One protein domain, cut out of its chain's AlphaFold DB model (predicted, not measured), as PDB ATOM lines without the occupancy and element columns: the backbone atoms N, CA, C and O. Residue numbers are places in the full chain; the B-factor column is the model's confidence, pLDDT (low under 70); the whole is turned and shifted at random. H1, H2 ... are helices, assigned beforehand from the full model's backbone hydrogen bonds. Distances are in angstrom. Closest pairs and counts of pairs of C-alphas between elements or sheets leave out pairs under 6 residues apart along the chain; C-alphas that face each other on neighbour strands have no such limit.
ATOM      1  N   ARG A  39     229.349 236.681 173.434       94.56
ATOM      2  CA  ARG A  39     229.339 237.298 172.096       94.56
ATOM      3  C   ARG A  39     230.407 236.666 171.220       94.56
ATOM      4  O   ARG A  39     230.142 236.324 170.069       94.56
ATOM      5  N   ASP A  40     231.594 236.470 171.790       93.94
ATOM      6  CA  ASP A  40     232.685 235.774 171.116       93.94
ATOM      7  C   ASP A  40     232.286 234.323 170.834       93.94
ATOM      8  O   ASP A  40     232.473 233.831 169.724       93.94
ATOM      9  N   TRP A  41     231.665 233.649 171.808       94.44
ATOM     10  CA  TRP A  41     231.172 232.282 171.654       94.44
ATOM     11  C   TRP A  41     230.178 232.151 170.496       94.44
ATOM     12  O   TRP A  41     230.323 231.255 169.663       94.44
ATOM     13  N   GLU A  42     229.198 233.050 170.393       93.50
ATOM     14  CA  GLU A  42     228.232 233.061 169.290       93.50
ATOM     15  C   GLU A  42     228.894 233.319 167.933       93.50
ATOM     16  O   GLU A  42     228.559 232.649 166.954       93.50
ATOM     17  N   ALA A  43     229.876 234.219 167.882       93.44
ATOM     18  CA  ALA A  43     230.624 234.521 166.666       93.44
ATOM     19  C   ALA A  43     231.597 233.400 166.251       93.44
ATOM     20  O   ALA A  43     231.929 233.280 165.069       93.44
ATOM     21  N   MET A  44     232.057 232.563 167.191       93.12
ATOM     22  CA  MET A  44     232.990 231.476 166.895       93.12
ATOM     23  C   MET A  44     232.361 230.416 165.981       93.12
ATOM     24  O   MET A  44     231.262 229.925 166.267       93.12
ATOM     25  N   PRO A  45     233.080 229.953 164.939       94.69
ATOM     26  CA  PRO A  45     232.669 228.774 164.193       94.69
ATOM     27  C   PRO A  45     232.701 227.536 165.098       94.69
ATOM     28  O   PRO A  45     233.483 227.457 166.049       94.69
ATOM     29  N   GLN A  46     231.896 226.524 164.767       94.44
ATOM     30  CA  GLN A  46     231.768 225.307 165.578       94.44
ATOM     31  C   GLN A  46     233.125 224.665 165.915       94.44
ATOM     32  O   GLN A  46     233.358 224.288 167.061       94.44
ATOM     33  N   ALA A  47     234.041 224.585 164.947       94.94
ATOM     34  CA  ALA A  47     235.372 224.022 165.167       94.94
ATOM     35  C   ALA A  47     236.176 224.788 166.236       94.94
ATOM     36  O   ALA A  47     236.844 224.162 167.054       94.94
ATOM     37  N   ALA A  48     236.070 226.123 166.282       94.38
ATOM     38  CA  ALA A  48     236.747 226.944 167.285       94.38
ATOM     39  C   ALA A  48     236.154 226.738 168.686       94.38
ATOM     40  O   ALA A  48     236.900 226.621 169.654       94.38
ATOM     41  N   ARG A  49     234.828 226.590 168.793       95.69
ATOM     42  CA  ARG A  49     234.156 226.270 170.065       95.69
ATOM     43  C   ARG A  49     234.610 224.924 170.624       95.69
ATOM     44  O   ARG A  49     234.935 224.813 171.803       95.69
ATOM     45  N   LEU A  50     234.673 223.902 169.768       97.31
ATOM     46  CA  LEU A  50     235.153 222.573 170.154       97.31
ATOM     47  C   LEU A  50     236.628 222.609 170.570       97.31
ATOM     48  O   LEU A  50     236.987 222.001 171.577       97.31
ATOM     49  N   ALA A  51     237.467 223.346 169.837       96.06
ATOM     50  CA  ALA A  51     238.877 223.517 170.171       96.06
ATOM     51  C   ALA A  51     239.067 224.243 171.512       96.06
ATOM     52  O   ALA A  51     239.878 223.807 172.327       96.06
ATOM     53  N   TYR A  52     238.281 225.293 171.773       95.50
ATOM     54  CA  TYR A  52     238.288 226.008 173.048       95.50
ATOM     55  C   TYR A  52     237.988 225.068 174.217       95.50
ATOM     56  O   TYR A  52     238.762 224.974 175.170       95.50
ATOM     57  N   VAL A  53     236.883 224.322 174.120       97.56
ATOM     58  CA  VAL A  53     236.466 223.382 175.165       97.56
ATOM     59  C   VAL A  53     237.510 222.281 175.345       97.56
ATOM     60  O   VAL A  53     237.889 221.983 176.473       97.56
ATOM     61  N   ALA A  54     238.029 221.704 174.259       97.31
ATOM     62  CA  ALA A  54     239.077 220.689 174.337       97.31
ATOM     63  C   ALA A  54     240.345 221.217 175.032       97.31
ATOM     64  O   ALA A  54     240.888 220.540 175.905       97.31
ATOM     65  N   GLY A  55     240.779 222.435 174.695       96.12
ATOM     66  CA  GLY A  55     241.920 223.095 175.327       96.12
ATOM     67  C   GLY A  55     241.701 223.341 176.820       96.12
ATOM     68  O   GLY A  55     242.573 223.025 177.629       96.12
ATOM     69  N   PHE A  56     240.514 223.816 177.201       96.56
ATOM     70  CA  PHE A  56     240.141 224.004 178.601       96.56
ATOM     71  C   PHE A  56     240.187 222.681 179.388       96.56
ATOM     72  O   PHE A  56     240.797 222.614 180.456       96.56
ATOM     73  N   LEU A  57     239.598 221.606 178.851       96.81
ATOM     74  CA  LEU A  57     239.574 220.288 179.501       96.81
ATOM     75  C   LEU A  57     240.973 219.671 179.627       96.81
ATOM     76  O   LEU A  57     241.305 219.089 180.666       96.81
ATOM     77  N   ALA A  58     241.801 219.815 178.589       96.06
ATOM     78  CA  ALA A  58     243.193 219.387 178.622       96.06
ATOM     79  C   ALA A  58     243.964 220.151 179.706       96.06
ATOM     80  O   ALA A  58     244.582 219.524 180.563       96.06
ATOM     81  N   GLY A  59     243.848 221.483 179.737       95.50
ATOM     82  CA  GLY A  59     244.487 222.330 180.745       95.50
ATOM     83  C   GLY A  59     244.069 221.981 182.175       95.50
ATOM     84  O   GLY A  59     244.929 221.832 183.044       95.50
ATOM     85  N   ALA A  60     242.771 221.768 182.415       96.62
ATOM     86  CA  ALA A  60     242.258 221.345 183.718       96.62
ATOM     87  C   ALA A  60     242.847 219.992 184.150       96.62
ATOM     88  O   ALA A  60     243.343 219.846 185.268       96.62
ATOM     89  N   THR A  61     242.868 219.015 183.241       97.69
ATOM     90  CA  THR A  61     243.426 217.682 183.510       97.69
ATOM     91  C   THR A  61     244.933 217.748 183.777       97.69
ATOM     92  O   THR A  61     245.428 217.117 184.714       97.69
ATOM     93  N   THR A  62     245.676 218.546 183.005       97.75
ATOM     94  CA  THR A  62     247.112 218.772 183.216       97.75
ATOM     95  C   THR A  62     247.380 219.413 184.574       97.75
ATOM     96  O   THR A  62     248.262 218.945 185.293       97.75
ATOM     97  N   GLN A  63     246.603 220.424 184.969       97.88
ATOM     98  CA  GLN A  63     246.735 221.063 186.278       97.88
ATOM     99  C   GLN A  63     246.494 220.066 187.422       97.88
ATOM    100  O   GLN A  63     247.296 220.009 188.356       97.88
ATOM    101  N   GLN A  64     245.468 219.213 187.321       97.88
ATOM    102  CA  GLN A  64     245.248 218.132 188.291       97.88
ATOM    103  C   GLN A  64     246.440 217.160 188.352       97.88
ATOM    104  O   GLN A  64     246.827 216.708 189.431       97.88
ATOM    105  N   GLY A  65     247.054 216.845 187.208       98.06
ATOM    106  CA  GLY A  65     248.272 216.038 187.146       98.06
ATOM    107  C   GLY A  65     249.459 216.694 187.859       98.06
ATOM    108  O   GLY A  65     250.154 216.041 188.641       98.06
ATOM    109  N   VAL A  66     249.658 218.000 187.651       98.50
ATOM    110  CA  VAL A  66     250.689 218.798 188.336       98.50
ATOM    111  C   VAL A  66     250.460 218.816 189.848       98.50
ATOM    112  O   VAL A  66     251.412 218.674 190.616       98.50
ATOM    113  N   GLU A  67     249.218 218.946 190.304       98.12
ATOM    114  CA  GLU A  67     248.877 218.917 191.729       98.12
ATOM    115  C   GLU A  67     249.166 217.554 192.369       98.12
ATOM    116  O   GLU A  67     249.765 217.497 193.444       98.12
ATOM    117  N   ARG A  68     248.843 216.448 191.683       97.44
ATOM    118  CA  ARG A  68     249.209 215.095 192.139       97.44
ATOM    119  C   ARG A  68     250.726 214.916 192.230       97.44
ATOM    120  O   ARG A  68     251.201 214.350 193.212       97.44
ATOM    121  N   HIS A  69     251.482 215.430 191.259       97.38
ATOM    122  CA  HIS A  69     252.947 215.425 191.308       97.38
ATOM    123  C   HIS A  69     253.487 216.243 192.491       97.38
ATOM    124  O   HIS A  69     254.365 215.776 193.211       97.38
ATOM    125  N   ARG A  70     252.935 217.437 192.755       97.88
ATOM    126  CA  ARG A  70     253.321 218.247 193.928       97.88
ATOM    127  C   ARG A  70     253.046 217.518 195.246       97.88
ATOM    128  O   ARG A  70     253.857 217.611 196.161       97.88
ATOM    129  N   ALA A  71     251.934 216.787 195.338       97.75
ATOM    130  CA  ALA A  71     251.581 216.001 196.520       97.75
ATOM    131  C   ALA A  71     252.452 214.741 196.687       97.75
ATOM    132  O   ALA A  71     252.736 214.327 197.811       97.75
ATOM    133  N   ASN A  72     252.889 214.129 195.584       97.00
ATOM    134  CA  ASN A  72     253.797 212.986 195.582       97.00
ATOM    135  C   ASN A  72     254.800 213.081 194.416       97.00
ATOM    136  O   ASN A  72     254.525 212.562 193.328       97.00
ATOM    137  N   PRO A  73     255.999 213.655 194.648       95.56
ATOM    138  CA  PRO A  73     256.995 213.871 193.595       95.56
ATOM    139  C   PRO A  73     257.511 212.600 192.904       95.56
ATOM    140  O   PRO A  73     258.162 212.693 191.866       95.56
ATOM    141  N   ARG A  74     257.228 211.405 193.450       96.94
ATOM    142  CA  ARG A  74     257.566 210.119 192.813       96.94
ATOM    143  C   ARG A  74     256.670 209.789 191.616       96.94
ATOM    144  O   ARG A  74     257.041 208.943 190.809       96.94
ATOM    145  N   VAL A  75     255.500 210.416 191.506       96.56
ATOM    146  CA  VAL A  75     254.583 210.253 190.369       96.56
ATOM    147  C   VAL A  75     254.865 211.372 189.375       96.56
ATOM    148  O   VAL A  75     254.757 212.541 189.734       96.56
ATOM    149  N   SER A  76     255.234 211.047 188.135       98.00
ATOM    150  CA  SER A  76     255.411 212.067 187.094       98.00
ATOM    151  C   SER A  76     254.071 212.705 186.714       98.00
ATOM    152  O   SER A  76     253.014 212.090 186.863       98.00
ATOM    153  N   VAL A  77     254.104 213.931 186.184       97.62
ATOM    154  CA  VAL A  77     252.892 214.605 185.678       97.62
ATOM    155  C   VAL A  77     252.205 213.756 184.605       97.62
ATOM    156  O   VAL A  77     250.990 213.592 184.648       97.62
ATOM    157  N   ASP A  78     252.975 213.159 183.694       97.94
ATOM    158  CA  ASP A  78     252.459 212.293 182.628       97.94
ATOM    159  C   ASP A  78     251.743 211.042 183.170       97.94
ATOM    160  O   ASP A  78     250.614 210.741 182.771       97.94
ATOM    161  N   ALA A  79     252.335 210.369 184.163       97.75
ATOM    162  CA  ALA A  79     251.708 209.225 184.822       97.75
ATOM    163  C   ALA A  79     250.430 209.637 185.572       97.75
ATOM    164  O   ALA A  79     249.427 208.925 185.533       97.75
ATOM    165  N   ALA A  80     250.441 210.804 186.222       97.94
ATOM    166  CA  ALA A  80     249.272 211.336 186.911       97.94
ATOM    167  C   ALA A  80     248.130 211.683 185.941       97.94
ATOM    168  O   ALA A  80     246.987 211.319 186.212       97.94
ATOM    169  N   VAL A  81     248.424 212.346 184.817       97.81
ATOM    170  CA  VAL A  81     247.441 212.671 183.768       97.81
ATOM    171  C   VAL A  81     246.874 211.399 183.147       97.81
ATOM    172  O   VAL A  81     245.654 211.253 183.074       97.81
ATOM    173  N   SER A  82     247.737 210.451 182.771       97.25
ATOM    174  CA  SER A  82     247.319 209.158 182.219       97.25
ATOM    175  C   SER A  82     246.377 208.423 183.167       97.25
ATOM    176  O   SER A  82     245.351 207.891 182.743       97.25
ATOM    177  N   GLU A  83     246.672 208.451 184.466       96.94
ATOM    178  CA  GLU A  83     245.809 207.858 185.478       96.94
ATOM    179  C   GLU A  83     244.467 208.585 185.604       96.94
ATOM    180  O   GLU A  83     243.435 207.924 185.683       96.94
ATOM    181  N   ILE A  84     244.443 209.925 185.599       96.88
ATOM    182  CA  ILE A  84     243.199 210.716 185.644       96.88
ATOM    183  C   ILE A  84     242.279 210.342 184.480       96.88
ATOM    184  O   ILE A  84     241.093 210.084 184.696       96.88
ATOM    185  N   VAL A  85     242.835 210.278 183.268       93.81
ATOM    186  CA  VAL A  85     242.094 209.936 182.051       93.81
ATOM    187  C   VAL A  85     241.583 208.498 182.119       93.81
ATOM    188  O   VAL A  85     240.389 208.267 181.953       93.81
ATOM    189  N   ARG A  86     242.460 207.535 182.431       94.94
ATOM    190  CA  ARG A  86     242.125 206.102 182.488       94.94
ATOM    191  C   ARG A  86     241.079 205.775 183.555       94.94
ATOM    192  O   ARG A  86     240.254 204.889 183.356       94.94
ATOM    193  N   SER A  87     241.138 206.448 184.701       95.38
ATOM    194  CA  SER A  87     240.222 206.229 185.829       95.38
ATOM    195  C   SER A  87     238.959 207.092 185.774       95.38
ATOM    196  O   SER A  87     238.115 206.967 186.656       95.38
ATOM    197  N   HIS A  88     238.823 207.970 184.773       91.88
ATOM    198  CA  HIS A  88     237.741 208.954 184.680       91.88
ATOM    199  C   HIS A  88     237.600 209.826 185.945       91.88
ATOM    200  O   HIS A  88     236.499 210.206 186.333       91.88
ATOM    201  N   THR A  89     238.720 210.171 186.594       95.12
ATOM    202  CA  THR A  89     238.739 210.969 187.841       95.12
ATOM    203  C   THR A  89     239.016 212.458 187.610       95.12
ATOM    204  O   THR A  89     239.454 213.171 188.518       95.12
ATOM    205  N   SER A  90     238.788 212.943 186.387       94.44
ATOM    206  CA  SER A  90     238.901 214.371 186.077       94.44
ATOM    207  C   SER A  90     237.819 215.165 186.807       94.44
ATOM    208  O   SER A  90     236.690 214.706 186.971       94.44
ATOM    209  N   THR A  91     238.161 216.387 187.213       95.56
ATOM    210  CA  THR A  91     237.187 217.356 187.746       95.56
ATOM    211  C   THR A  91     236.150 217.767 186.704       95.56
ATOM    212  O   THR A  91     235.063 218.202 187.075       95.56
ATOM    213  N   PHE A  92     236.462 217.584 185.419       96.50
ATOM    214  CA  PHE A  92     235.547 217.759 184.299       96.50
ATOM    215  C   PHE A  92     235.336 216.401 183.611       96.50
ATOM    216  O   PHE A  92     236.061 216.070 182.673       96.50
ATOM    217  N   PRO A  93     234.367 215.589 184.067       94.38
ATOM    218  CA  PRO A  93     234.256 214.190 183.642       94.38
ATOM    219  C   PRO A  93     233.546 213.992 182.293       94.38
ATOM    220  O   PRO A  93     233.574 212.893 181.743       94.38
ATOM    221  N   PHE A  94     232.888 215.026 181.760       94.81
ATOM    222  CA  PHE A  94     232.102 214.936 180.528       94.81
ATOM    223  C   PHE A  94     232.926 215.247 179.270       94.81
ATOM    224  O   PHE A  94     233.965 215.904 179.315       94.81
ATOM    225  N   GLY A  95     232.456 214.763 178.120       93.88
ATOM    226  CA  GLY A  95     233.126 214.983 176.838       93.88
ATOM    227  C   GLY A  95     232.971 216.411 176.302       93.88
ATOM    228  O   GLY A  95     232.036 217.127 176.657       93.88
ATOM    229  N   VAL A  96     233.846 216.784 175.362       97.19
ATOM    230  CA  VAL A  96     233.873 218.106 174.699       97.19
ATOM    231  C   VAL A  96     232.494 218.528 174.180       97.19
ATOM    232  O   VAL A  96     232.056 219.647 174.428       97.19
ATOM    233  N   ASN A  97     231.781 217.628 173.497       97.06
ATOM    234  CA  ASN A  97     230.476 217.939 172.909       97.06
ATOM    235  C   ASN A  97     229.395 218.233 173.956       97.06
ATOM    236  O   ASN A  97     228.513 219.044 173.692       97.06
ATOM    237  N   VAL A  98     229.466 217.601 175.134       96.62
ATOM    238  CA  VAL A  98     228.511 217.848 176.227       96.62
ATOM    239  C   VAL A  98     228.678 219.278 176.720       96.62
ATOM    240  O   VAL A  98     227.723 220.044 176.723       96.62
ATOM    241  N   TYR A  99     229.914 219.673 177.026       97.56
ATOM    242  CA  TYR A  99     230.211 221.038 177.447       97.56
ATOM    243  C   TYR A  99     229.912 222.078 176.368       97.56
ATOM    244  O   TYR A  99     229.343 223.121 176.672       97.56
ATOM    245  N   ALA A 100     230.243 221.807 175.103       96.69
ATOM    246  CA  ALA A 100     229.941 222.731 174.012       96.69
ATOM    247  C   ALA A 100     228.427 222.940 173.830       96.69
ATOM    248  O   ALA A 100     227.990 224.067 173.592       96.69
ATOM    249  N   SER A 101     227.628 221.875 173.967       95.81
ATOM    250  CA  SER A 101     226.165 221.960 173.925       95.81
ATOM    251  C   SER A 101     225.612 222.732 175.122       95.81
ATOM    252  O   SER A 101     224.793 223.628 174.942       95.81
ATOM    253  N   ASP A 102     226.086 222.442 176.334       95.94
ATOM    254  CA  ASP A 102     225.599 223.110 177.544       95.94
ATOM    255  C   ASP A 102     225.995 224.594 177.584       95.94
ATOM    256  O   ASP A 102     225.210 225.419 178.044       95.94
ATOM    257  N   LEU A 103     227.148 224.973 177.023       96.50
ATOM    258  CA  LEU A 103     227.515 226.378 176.822       96.50
ATOM    259  C   LEU A 103     226.603 227.085 175.811       96.50
ATOM    260  O   LEU A 103     226.232 228.238 176.022       96.50
ATOM    261  N   GLN A 104     226.224 226.412 174.720       95.31
ATOM    262  CA  GLN A 104     225.253 226.960 173.769       95.31
ATOM    263  C   GLN A 104     223.900 227.213 174.450       95.31
ATOM    264  O   GLN A 104     223.303 228.275 174.268       95.31
ATOM    265  N   ASP A 105     223.451 226.265 175.269       94.50
ATOM    266  CA  ASP A 105     222.237 226.381 176.075       94.50
ATOM    267  C   ASP A 105     222.340 227.476 177.144       94.50
ATOM    268  O   ASP A 105     221.364 228.184 177.398       94.50
ATOM    269  N   TYR A 106     223.506 227.623 177.775       95.56
ATOM    270  CA  TYR A 106     223.778 228.659 178.767       95.56
ATOM    271  C   TYR A 106     223.584 230.046 178.152       95.56
ATOM    272  O   TYR A 106     222.776 230.830 178.650       95.56
ATOM    273  N   TYR A 107     224.260 230.343 177.039       95.19
ATOM    274  CA  TYR A 107     224.185 231.667 176.412       95.19
ATOM    275  C   TYR A 107     222.845 231.945 175.733       95.19
ATOM    276  O   TYR A 107     222.453 233.101 175.625       95.19
ATOM    277  N   PHE A 108     222.085 230.906 175.379       92.19
ATOM    278  CA  PHE A 108     220.694 231.078 174.967       92.19
ATOM    279  C   PHE A 108     219.788 231.569 176.115       92.19
ATOM    280  O   PHE A 108     218.818 232.285 175.876       92.19
ATOM    281  N   ARG A 109     220.074 231.179 177.367       88.69
ATOM    282  CA  ARG A 109     219.221 231.471 178.539       88.69
ATOM    283  C   ARG A 109     219.688 232.669 179.368       88.69
ATOM    284  O   ARG A 109     218.870 233.259 180.074       88.69
ATOM    285  N   TYR A 110     220.979 232.985 179.345       87.44
ATOM    286  CA  TYR A 110     221.614 233.954 180.243       87.44
ATOM    287  C   TYR A 110     222.282 235.113 179.489       87.44
ATOM    288  O   TYR A 110     222.212 235.222 178.270       87.44
ATOM    289  N   THR A 111     222.915 236.025 180.234       86.12
ATOM    290  CA  THR A 111     223.634 237.172 179.660       86.12
ATOM    291  C   THR A 111     224.900 236.746 178.915       86.12
ATOM    292  O   THR A 111     225.671 235.909 179.386       86.12
ATOM    293  N   LEU A 112     225.177 237.418 177.795       91.00
ATOM    294  CA  LEU A 112     226.386 237.215 176.995       91.00
ATOM    295  C   LEU A 112     227.658 237.783 177.643       91.00
ATOM    296  O   LEU A 112     228.740 237.614 177.104       91.00
ATOM    297  N   SER A 113     227.557 238.490 178.772       93.12
ATOM    298  CA  SER A 113     228.720 239.089 179.441       93.12
ATOM    299  C   SER A 113     229.533 238.112 180.294       93.12
ATOM    300  O   SER A 113     230.645 238.454 180.698       93.12
ATOM    301  N   THR A 114     228.991 236.933 180.620       95.50
ATOM    302  CA  THR A 114     229.740 235.912 181.368       95.50
ATOM    303  C   THR A 114     230.898 235.396 180.519       95.50
ATOM    304  O   THR A 114     230.740 235.178 179.321       95.50
ATOM    305  N   LYS A 115     232.068 235.193 181.133       95.75
ATOM    306  CA  LYS A 115     233.225 234.612 180.444       95.75
ATOM    307  C   LYS A 115     233.031 233.121 180.207       95.75
ATOM    308  O   LYS A 115     232.509 232.419 181.071       95.75
ATOM    309  N   VAL A 116     233.510 232.616 179.072       95.94
ATOM    310  CA  VAL A 116     233.311 231.212 178.676       95.94
ATOM    311  C   VAL A 116     233.901 230.244 179.704       95.94
ATOM    312  O   VAL A 116     233.235 229.278 180.070       95.94
ATOM    313  N   TYR A 117     235.085 230.527 180.260       95.06
ATOM    314  CA  TYR A 117     235.664 229.690 181.320       95.06
ATOM    315  C   TYR A 117     234.800 229.661 182.595       95.06
ATOM    316  O   TYR A 117     234.749 228.647 183.288       95.06
ATOM    317  N   GLN A 118     234.119 230.766 182.910       96.00
ATOM    318  CA  GLN A 118     233.252 230.858 184.080       96.00
ATOM    319  C   GLN A 118     231.962 230.068 183.845       96.00
ATOM    320  O   GLN A 118     231.584 229.258 184.687       96.00
ATOM    321  N   ALA A 119     231.353 230.211 182.666       96.81
ATOM    322  CA  ALA A 119     230.200 229.406 182.270       96.81
ATOM    323  C   ALA A 119     230.523 227.895 182.267       96.81
ATOM    324  O   ALA A 119     229.708 227.095 182.716       96.81
ATOM    325  N   MET A 120     231.735 227.498 181.850       96.88
ATOM    326  CA  MET A 120     232.214 226.107 181.942       96.88
ATOM    327  C   MET A 120     232.229 225.580 183.383       96.88
ATOM    328  O   MET A 120     231.816 224.446 183.632       96.88
ATOM    329  N   LEU A 121     232.712 226.385 184.335       96.44
ATOM    330  CA  LEU A 121     232.741 226.023 185.755       96.44
ATOM    331  C   LEU A 121     231.325 225.867 186.318       96.44
ATOM    332  O   LEU A 121     231.040 224.878 186.998       96.44
ATOM    333  N   ASP A 122     230.441 226.813 186.000       95.69
ATOM    334  CA  ASP A 122     229.051 226.815 186.458       95.69
ATOM    335  C   ASP A 122     228.274 225.609 185.910       95.69
ATOM    336  O   ASP A 122     227.590 224.906 186.662       95.69
ATOM    337  N   GLU A 123     228.415 225.321 184.613       96.00
ATOM    338  CA  GLU A 123     227.757 224.181 183.976       96.00
ATOM    339  C   GLU A 123     228.315 222.846 184.484       96.00
ATOM    340  O   GLU A 123     227.531 221.963 184.828       96.00
ATOM    341  N   ASN A 124     229.634 222.705 184.668       96.69
ATOM    342  CA  ASN A 124     230.194 221.505 185.300       96.69
ATOM    343  C   ASN A 124     229.625 221.294 186.714       96.69
ATOM    344  O   ASN A 124     229.135 220.213 187.043       96.69
ATOM    345  N   ALA A 125     229.608 222.340 187.547       95.56
ATOM    346  CA  ALA A 125     229.059 222.260 188.899       95.56
ATOM    347  C   ALA A 125     227.573 221.867 188.903       95.56
ATOM    348  O   ALA A 125     227.126 221.106 189.764       95.56
ATOM    349  N   LYS A 126     226.798 222.358 187.933       94.00
ATOM    350  CA  LYS A 126     225.392 221.995 187.735       94.00
ATOM    351  C   LYS A 126     225.231 220.546 187.276       94.00
ATOM    352  O   LYS A 126     224.371 219.853 187.819       94.00
ATOM    353  N   MET A 127     226.042 220.072 186.332       93.31
ATOM    354  CA  MET A 127     226.014 218.684 185.857       93.31
ATOM    355  C   MET A 127     226.366 217.700 186.975       93.31
ATOM    356  O   MET A 127     225.654 216.718 187.160       93.31
ATOM    357  N   LEU A 128     227.389 217.995 187.783       92.88
ATOM    358  CA  LEU A 128     227.811 217.149 188.907       92.88
ATOM    359  C   LEU A 128     226.760 217.039 190.026       92.88
ATOM    360  O   LEU A 128     226.759 216.066 190.777       92.88
ATOM    361  N   ARG A 129     225.856 218.019 190.152       91.31
ATOM    362  CA  ARG A 129     224.735 217.976 191.108       91.31
ATOM    363  C   ARG A 129     223.545 217.162 190.604       91.31
ATOM    364  O   ARG A 129     222.669 216.828 191.402       91.31
ATOM    365  N   ARG A 130     223.465 216.880 189.301       80.12
ATOM    366  CA  ARG A 130     222.370 216.082 188.745       80.12
ATOM    367  C   ARG A 130     222.625 214.606 189.062       80.12
ATOM    368  O   ARG A 130     223.712 214.110 188.774       80.12
TER     369      ARG A 130
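Overview. This is residues 39 to 130 of the 134 residues of an uncharacterized protein of Terrabacteria group bacterium ANGP1 (UniProt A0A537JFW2). One long helix, H2, makes the long axis; H4 packs on its first half, H5 crosses H4, H3 folds back across its last half, and short H1 sits near its first end. The printed part has 92 residues with five named helices, H1 to H5 in order, and no named strand: all helix. It is only just compact, close to loose, with a radius of gyration of the C-alphas of 14.7 A, spanning 46 by 28 by 21 A.

Arrangement. Start at H1, residues 39 to 43, close but not clearly touching H2, residues 46 to 71; closest C-alphas Trp 41 and Arg 49, 6.9 A. Residues 61 to 69 of H2 touch H3, residues 77 to 86, at a steep tilt of 61 degrees; closest C-alphas Gly 65 and Ala 80, 4.8 A. Residues 49 to 57 touch residues 96 to 100 of H4, residues 96 to 109; closest C-alphas Ala 54 and Val 96, 5.8 A. H5, residues 116 to 129, touches H4 about perpendicular, 78 degrees; closest C-alphas Leu 103 and Ala 119, 6.8 A. Each helix has every O i to N i+4 pair within hydrogen-bond range.

Along the chain. Find C-alpha 39 at (229.339, 237.298, 172.096), where H1 begins, 6.2 A long. H2 runs 37.9 A, H3 14.1 A, H4 20.2 A and H5 20.1 A, to C-alpha 129 at (224.735, 217.976, 191.108).

Size, cuts and confidence. The printed part has no cut and no long link; no printed residue is under 70 in pLDDT.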